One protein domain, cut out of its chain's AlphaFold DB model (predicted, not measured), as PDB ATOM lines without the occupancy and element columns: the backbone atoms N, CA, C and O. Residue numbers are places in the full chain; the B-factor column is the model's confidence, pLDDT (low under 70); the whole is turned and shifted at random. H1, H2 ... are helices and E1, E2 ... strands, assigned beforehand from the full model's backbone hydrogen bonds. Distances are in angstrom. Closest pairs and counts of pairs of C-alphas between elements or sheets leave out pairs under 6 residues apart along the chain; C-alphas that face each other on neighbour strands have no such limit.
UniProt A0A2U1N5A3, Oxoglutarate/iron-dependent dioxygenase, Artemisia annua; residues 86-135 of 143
ATOM      1  N   PRO A  86      -7.789 -53.466 -10.258       97.62
ATOM      2  CA  PRO A  86      -8.548 -54.608 -10.748       97.62
ATOM      3  C   PRO A  86      -8.833 -54.500 -12.247       97.62
ATOM      4  O   PRO A  86      -9.011 -53.406 -12.786       97.62
ATOM      5  N   THR A  87      -8.933 -55.645 -12.916       96.31
ATOM      6  CA  THR A  87      -9.201 -55.720 -14.359       96.31
ATOM      7  C   THR A  87     -10.423 -54.898 -14.775       96.31
ATOM      8  O   THR A  87     -10.338 -54.144 -15.741       96.31
ATOM      9  N   ASP A  88     -11.518 -54.958 -14.014       97.62
ATOM     10  CA  ASP A  88     -12.753 -54.220 -14.321       97.62
ATOM     11  C   ASP A  88     -12.577 -52.696 -14.244       97.62
ATOM     12  O   ASP A  88     -13.175 -51.957 -15.024       97.62
ATOM     13  N   GLU A  89     -11.709 -52.215 -13.352       97.69
ATOM     14  CA  GLU A  89     -11.373 -50.794 -13.252       97.69
ATOM     15  C   GLU A  89     -10.519 -50.355 -14.445       97.69
ATOM     16  O   GLU A  89     -10.831 -49.355 -15.092       97.69
ATOM     17  N   LYS A  90      -9.506 -51.154 -14.817       97.31
ATOM     18  CA  LYS A  90      -8.702 -50.918 -16.032       97.31
ATOM     19  C   LYS A  90      -9.566 -50.947 -17.296       97.31
ATOM     20  O   LYS A  90      -9.294 -50.223 -18.253       97.31
ATOM     21  N   HIS A  91     -10.643 -51.736 -17.301       96.31
ATOM     22  CA  HIS A  91     -11.541 -51.841 -18.445       96.31
ATOM     23  C   HIS A  91     -12.359 -50.577 -18.740       96.31
ATOM     24  O   HIS A  91     -12.783 -50.387 -19.880       96.31
ATOM     25  N   LYS A  92     -12.518 -49.671 -17.766       96.94
ATOM     26  CA  LYS A  92     -13.210 -48.381 -17.960       96.94
ATOM     27  C   LYS A  92     -12.549 -47.491 -19.012       96.94
ATOM     28  O   LYS A  92     -13.200 -46.615 -19.569       96.94
ATOM     29  N   VAL A  93     -11.271 -47.735 -19.284       96.50
ATOM     30  CA  VAL A  93     -10.437 -46.976 -20.222       96.50
ATOM     31  C   VAL A  93      -9.887 -47.873 -21.332       96.50
ATOM     32  O   VAL A  93      -8.802 -47.628 -21.858       96.50
ATOM     33  N   LEU A  94     -10.609 -48.946 -21.687       95.81
ATOM     34  CA  LEU A  94     -10.252 -49.792 -22.827       95.81
ATOM     35  C   LEU A  94     -10.114 -48.955 -24.093       95.81
ATOM     36  O   LEU A  94     -11.020 -48.220 -24.494       95.81
ATOM     37  N   ARG A  95      -8.979 -49.125 -24.768       93.56
ATOM     38  CA  ARG A  95      -8.743 -48.482 -26.051       93.56
ATOM     39  C   ARG A  95      -9.717 -49.038 -27.087       93.56
ATOM     40  O   ARG A  95      -9.702 -50.231 -27.390       93.56
ATOM     41  N   SER A  96     -10.524 -48.159 -27.678       88.50
ATOM     42  CA  SER A  96     -11.385 -48.520 -28.808       88.50
ATOM     43  C   SER A  96     -10.562 -48.794 -30.074       88.50
ATOM     44  O   SER A  96      -9.434 -48.324 -30.211       88.50
ATOM     45  N   ALA A  97     -11.130 -49.519 -31.042       84.19
ATOM     46  CA  ALA A  97     -10.416 -49.933 -32.258       84.19
ATOM     47  C   ALA A  97      -9.831 -48.767 -33.084       84.19
ATOM     48  O   ALA A  97      -8.819 -48.938 -33.759       84.19
ATOM     49  N   ASN A  98     -10.450 -47.582 -33.026       84.31
ATOM     50  CA  ASN A  98      -9.989 -46.390 -33.746       84.31
ATOM     51  C   ASN A  98      -9.176 -45.425 -32.863       84.31
ATOM     52  O   ASN A  98      -8.594 -44.476 -33.390       84.31
ATOM     53  N   ALA A  99      -9.142 -45.637 -31.543       85.62
ATOM     54  CA  ALA A  99      -8.408 -44.789 -30.614       85.62
ATOM     55  C   ALA A  99      -6.923 -45.169 -30.556       85.62
ATOM     56  O   ALA A  99      -6.528 -46.318 -30.764       85.62
ATOM     57  N   VAL A 100      -6.084 -44.180 -30.250       85.75
ATOM     58  CA  VAL A 100      -4.658 -44.403 -29.961       85.75
ATOM     59  C   VAL A 100      -4.414 -44.547 -28.464       85.75
ATOM     60  O   VAL A 100      -3.629 -45.401 -28.059       85.75
ATOM     61  N   THR A 101      -5.113 -43.741 -27.669       91.69
ATOM     62  CA  THR A 101      -5.018 -43.705 -26.207       91.69
ATOM     63  C   THR A 101      -5.905 -44.768 -25.563       91.69
ATOM     64  O   THR A 101      -6.981 -45.060 -26.085       91.69
ATOM     65  N   GLY A 102      -5.454 -45.345 -24.450       94.81
ATOM     66  CA  GLY A 102      -6.236 -46.257 -23.613       94.81
ATOM     67  C   GLY A 102      -5.508 -47.555 -23.258       94.81
ATOM     68  O   GLY A 102      -4.428 -47.862 -23.780       94.81
ATOM     69  N   TYR A 103      -6.144 -48.331 -22.382       96.50
ATOM     70  CA  TYR A 103      -5.701 -49.637 -21.902       96.50
ATOM     71  C   TYR A 103      -5.886 -50.726 -22.965       96.50
ATOM     72  O   TYR A 103      -6.910 -50.781 -23.650       96.50
ATOM     73  N   GLY A 104      -4.903 -51.617 -23.095       93.69
ATOM     74  CA  GLY A 104      -4.986 -52.797 -23.947       93.69
ATOM     75  C   GLY A 104      -3.624 -53.334 -24.380       93.69
ATOM     76  O   GLY A 104      -2.569 -52.935 -23.884       93.69
ATOM     77  N   THR A 105      -3.638 -54.242 -25.353       90.19
ATOM     78  CA  THR A 105      -2.412 -54.784 -25.947       90.19
ATOM     79  C   THR A 105      -1.642 -53.706 -26.719       90.19
ATOM     80  O   THR A 105      -2.118 -52.592 -26.942       90.19
ATOM     81  N   ALA A 106      -0.404 -53.976 -27.113       87.00
ATOM     82  CA  ALA A 106       0.404 -53.014 -27.838       87.00
ATOM     83  C   ALA A 106      -0.158 -52.936 -29.254       87.00
ATOM     84  O   ALA A 106      -0.576 -53.941 -29.822       87.00
ATOM     85  N   ARG A 107      -0.180 -51.745 -29.855       85.19
ATOM     86  CA  ARG A 107      -0.779 -51.596 -31.193       85.19
ATOM     87  C   ARG A 107      -0.065 -52.394 -32.274       85.19
ATOM     88  O   ARG A 107      -0.663 -52.657 -33.307       85.19
ATOM     89  N   ILE A 108       1.183 -52.776 -32.024       85.50
ATOM     90  CA  ILE A 108       1.964 -53.604 -32.932       85.50
ATOM     91  C   ILE A 108       1.628 -55.096 -32.823       85.50
ATOM     92  O   ILE A 108       2.052 -55.851 -33.685       85.50
ATOM     93  N   SER A 109       0.867 -55.531 -31.806       86.31
ATOM     94  CA  SER A 109       0.509 -56.944 -31.604       86.31
ATOM     95  C   SER A 109      -0.030 -57.642 -32.858       86.31
ATOM     96  O   SER A 109       0.401 -58.763 -33.094       86.31
ATOM     97  N   PRO A 110      -0.894 -57.028 -33.696       87.00
ATOM     98  CA  PRO A 110      -1.395 -57.681 -34.908       87.00
ATOM     99  C   PRO A 110      -0.338 -57.969 -35.985       87.00
ATOM    100  O   PRO A 110      -0.640 -58.697 -36.922       87.00
ATOM    101  N   PHE A 111       0.872 -57.404 -35.888       87.62
ATOM    102  CA  PHE A 111       1.975 -57.685 -36.818       87.62
ATOM    103  C   PHE A 111       2.794 -58.923 -36.430       87.62
ATOM    104  O   PHE A 111       3.765 -59.245 -37.111       87.62
ATOM    105  N   PHE A 112       2.434 -59.601 -35.337       87.25
ATOM    106  CA  PHE A 112       3.133 -60.783 -34.853       87.25
ATOM    107  C   PHE A 112       2.161 -61.952 -34.722       87.25
ATOM    108  O   PHE A 112       1.110 -61.834 -34.096       87.25
ATOM    109  N   ASP A 113       2.565 -63.117 -35.223       90.94
ATOM    110  CA  ASP A 113       1.775 -64.351 -35.110       90.94
ATOM    111  C   ASP A 113       1.727 -64.898 -33.670       90.94
ATOM    112  O   ASP A 113       0.944 -65.792 -33.348       90.94
ATOM    113  N   LYS A 114       2.580 -64.372 -32.781       92.00
ATOM    114  CA  LYS A 114       2.664 -64.758 -31.370       92.00
ATOM    115  C   LYS A 114       2.142 -63.642 -30.475       92.00
ATOM    116  O   LYS A 114       2.463 -62.470 -30.662       92.00
ATOM    117  N   CYS A 115       1.393 -64.029 -29.445       87.06
ATOM    118  CA  CYS A 115       0.976 -63.101 -28.401       87.06
ATOM    119  C   CYS A 115       2.195 -62.596 -27.618       87.06
ATOM    120  O   CYS A 115       3.062 -63.378 -27.224       87.06
ATOM    121  N   MET A 116       2.233 -61.291 -27.366       88.81
ATOM    122  CA  MET A 116       3.197 -60.698 -26.445       88.81
ATOM    123  C   MET A 116       2.719 -60.902 -25.008       88.81
ATOM    124  O   MET A 116       1.539 -60.714 -24.708       88.81
ATOM    125  N   TRP A 117       3.639 -61.278 -24.119       92.19
ATOM    126  CA  TRP A 117       3.367 -61.320 -22.685       92.19
ATOM    127  C   TRP A 117       3.466 -59.906 -22.117       92.19
ATOM    128  O   TRP A 117       4.501 -59.499 -21.590       92.19
ATOM    129  N   HIS A 118       2.406 -59.120 -22.284       91.06
ATOM    130  CA  HIS A 118       2.374 -57.755 -21.780       91.06
ATOM    131  C   HIS A 118       0.942 -57.268 -21.532       91.06
ATOM    132  O   HIS A 118      -0.020 -57.728 -22.145       91.06
ATOM    133  N   GLU A 119       0.823 -56.268 -20.666       93.69
ATOM    134  CA  GLU A 119      -0.316 -55.354 -20.616       93.69
ATOM    135  C   GLU A 119       0.195 -53.929 -20.842       93.69
ATOM    136  O   GLU A 119       1.380 -53.649 -20.646       93.69
ATOM    137  N   GLY A 120      -0.659 -53.025 -21.322       94.12
ATOM    138  CA  GLY A 120      -0.214 -51.683 -21.669       94.12
ATOM    139  C   GLY A 120      -1.313 -50.638 -21.611       94.12
ATOM    140  O   GLY A 120      -2.505 -50.931 -21.685       94.12
ATOM    141  N   PHE A 121      -0.880 -49.390 -21.505       95.12
ATOM    142  CA  PHE A 121      -1.721 -48.214 -21.646       95.12
ATOM    143  C   PHE A 121      -0.994 -47.246 -22.573       95.12
ATOM    144  O   PHE A 121       0.133 -46.842 -22.296       95.12
ATOM    145  N   ALA A 122      -1.605 -46.917 -23.706       93.12
ATOM    146  CA  ALA A 122      -1.027 -45.966 -24.649       93.12
ATOM    147  C   ALA A 122      -1.563 -44.564 -24.357       93.12
ATOM    148  O   ALA A 122      -2.752 -44.412 -24.093       93.12
ATOM    149  N   ILE A 123      -0.706 -43.545 -24.439       91.12
ATOM    150  CA  ILE A 123      -1.092 -42.135 -24.311       91.12
ATOM    151  C   ILE A 123      -0.692 -41.416 -25.595       91.12
ATOM    152  O   ILE A 123       0.482 -41.384 -25.958       91.12
ATOM    153  N   MET A 124      -1.667 -40.829 -26.280       89.25
ATOM    154  CA  MET A 124      -1.448 -39.871 -27.357       89.25
ATOM    155  C   MET A 124      -2.286 -38.624 -27.077       89.25
ATOM    156  O   MET A 124      -3.511 -38.648 -27.180       89.25
ATOM    157  N   GLY A 125      -1.614 -37.534 -26.705       87.50
ATOM    158  CA  GLY A 125      -2.267 -36.317 -26.224       87.50
ATOM    159  C   GLY A 125      -2.595 -36.384 -24.731       87.50
ATOM    160  O   GLY A 125      -1.843 -36.964 -23.952       87.50
ATOM    161  N   SER A 126      -3.699 -35.753 -24.331       87.19
ATOM    162  CA  SER A 126      -4.141 -35.713 -22.933       87.19
ATOM    163  C   SER A 126      -4.767 -37.042 -22.500       87.19
ATOM    164  O   SER A 126      -5.578 -37.604 -23.231       87.19
ATOM    165  N   CYS A 127      -4.428 -37.507 -21.296       88.38
ATOM    166  CA  CYS A 127      -5.024 -38.675 -20.635       88.38
ATOM    167  C   CYS A 127      -5.944 -38.290 -19.460       88.38
ATOM    168  O   CYS A 127      -6.263 -39.123 -18.613       88.38
ATOM    169  N   VAL A 128      -6.361 -37.021 -19.370       91.38
ATOM    170  CA  VAL A 128      -7.146 -36.514 -18.230       91.38
ATOM    171  C   VAL A 128      -8.499 -37.212 -18.107       91.38
ATOM    172  O   VAL A 128      -8.920 -37.523 -16.996       91.38
ATOM    173  N   GLU A 129      -9.183 -37.474 -19.222       92.56
ATOM    174  CA  GLU A 129     -10.480 -38.162 -19.185       92.56
ATOM    175  C   GLU A 129     -10.332 -39.626 -18.757       92.56
ATOM    176  O   GLU A 129     -11.136 -40.114 -17.962       92.56
ATOM    177  N   ASP A 130      -9.252 -40.295 -19.169       94.38
ATOM    178  CA  ASP A 130      -8.928 -41.640 -18.691       94.38
ATOM    179  C   ASP A 130      -8.629 -41.628 -17.184       94.38
ATOM    180  O   ASP A 130      -9.159 -42.439 -16.425       94.38
ATOM    181  N   ALA A 131      -7.839 -40.656 -16.716       94.56
ATOM    182  CA  ALA A 131      -7.540 -40.490 -15.298       94.56
ATOM    183  C   ALA A 131      -8.801 -40.191 -14.469       94.56
ATOM    184  O   ALA A 131      -8.929 -40.706 -13.361       94.56
ATOM    185  N   LYS A 132      -9.755 -39.407 -14.991       95.62
ATOM    186  CA  LYS A 132     -11.061 -39.171 -14.346       95.62
ATOM    187  C   LYS A 132     -11.892 -40.446 -14.250       95.62
ATOM    188  O   LYS A 132     -12.537 -40.657 -13.228       95.62
ATOM    189  N   ALA A 133     -11.882 -41.279 -15.289       95.94
ATOM    190  CA  ALA A 133     -12.605 -42.548 -15.292       95.94
ATOM    191  C   ALA A 133     -12.017 -43.550 -14.281       95.94
ATOM    192  O   ALA A 133     -12.769 -44.258 -13.611       95.94
ATOM    193  N   LEU A 134     -10.688 -43.578 -14.148       95.94
ATOM    194  CA  LEU A 134      -9.964 -44.468 -13.233       95.94
ATOM    195  C   LEU A 134      -9.970 -43.976 -11.781       95.94
ATOM    196  O   LEU A 134     -10.152 -44.758 -10.851       95.94
ATOM    197  N   TRP A 135      -9.785 -42.672 -11.579       95.75
ATOM    198  CA  TRP A 135      -9.657 -42.047 -10.263       95.75
ATOM    199  C   TRP A 135     -10.544 -40.800 -10.146       95.75
ATOM    200  O   TRP A 135     -10.029 -39.682 -10.046       95.75
TER     201      TRP A 135
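Overview. This is residues 86 to 135 of the 143 residues of the protein "Oxoglutarate/iron-dependent dioxygenase" of Artemisia annua (UniProt A0A2U1N5A3). Little regular structure: a small strand hairpin, E1 and E2, has short helices H1 and H2 to one side and a long loop to the other, whose residues 109 to 114 stick out. Named elements, H1, E1, E2, H2 in order, hold 18 of 50 printed residues, class mixed. It is only just compact, close to loose: radius of gyration of the C-alphas 11.5 A, spans 35 by 25 by 14 A.

Arrangement. The closest C-alphas of H1, residues 87 to 91, and E1, residues 102 to 104, are Lys 90 and Tyr 103, 6.7 A apart. E1 and E2, residues 120 to 122, form an antiparallel hairpin at 150 degrees; N 102 and O 122 are within hydrogen-bond range, 2.9 A. H1 and H2, residues 128 to 134, are close but not clearly touching; their closest C-alphas, Glu 89 and Leu 134, are 6.5 A apart. In both helices every O i to N i+4 pair is within hydrogen-bond range.

Along the chain. H1, 6.1 A long, begins at C-alpha 87 (-9.201, -55.720, -14.359). E1 measures 6.7 A and E2 6.5 A. H2, 9.8 A, ends at C-alpha 134 (-9.964, -44.468, -13.233).

Size, cuts and confidence. The farthest C-alphas, Asp 113 and Trp 135, are 35.3 A apart. The printed part has no cut; the E1 to E2 link is long; no printed residue is under pLDDT 70.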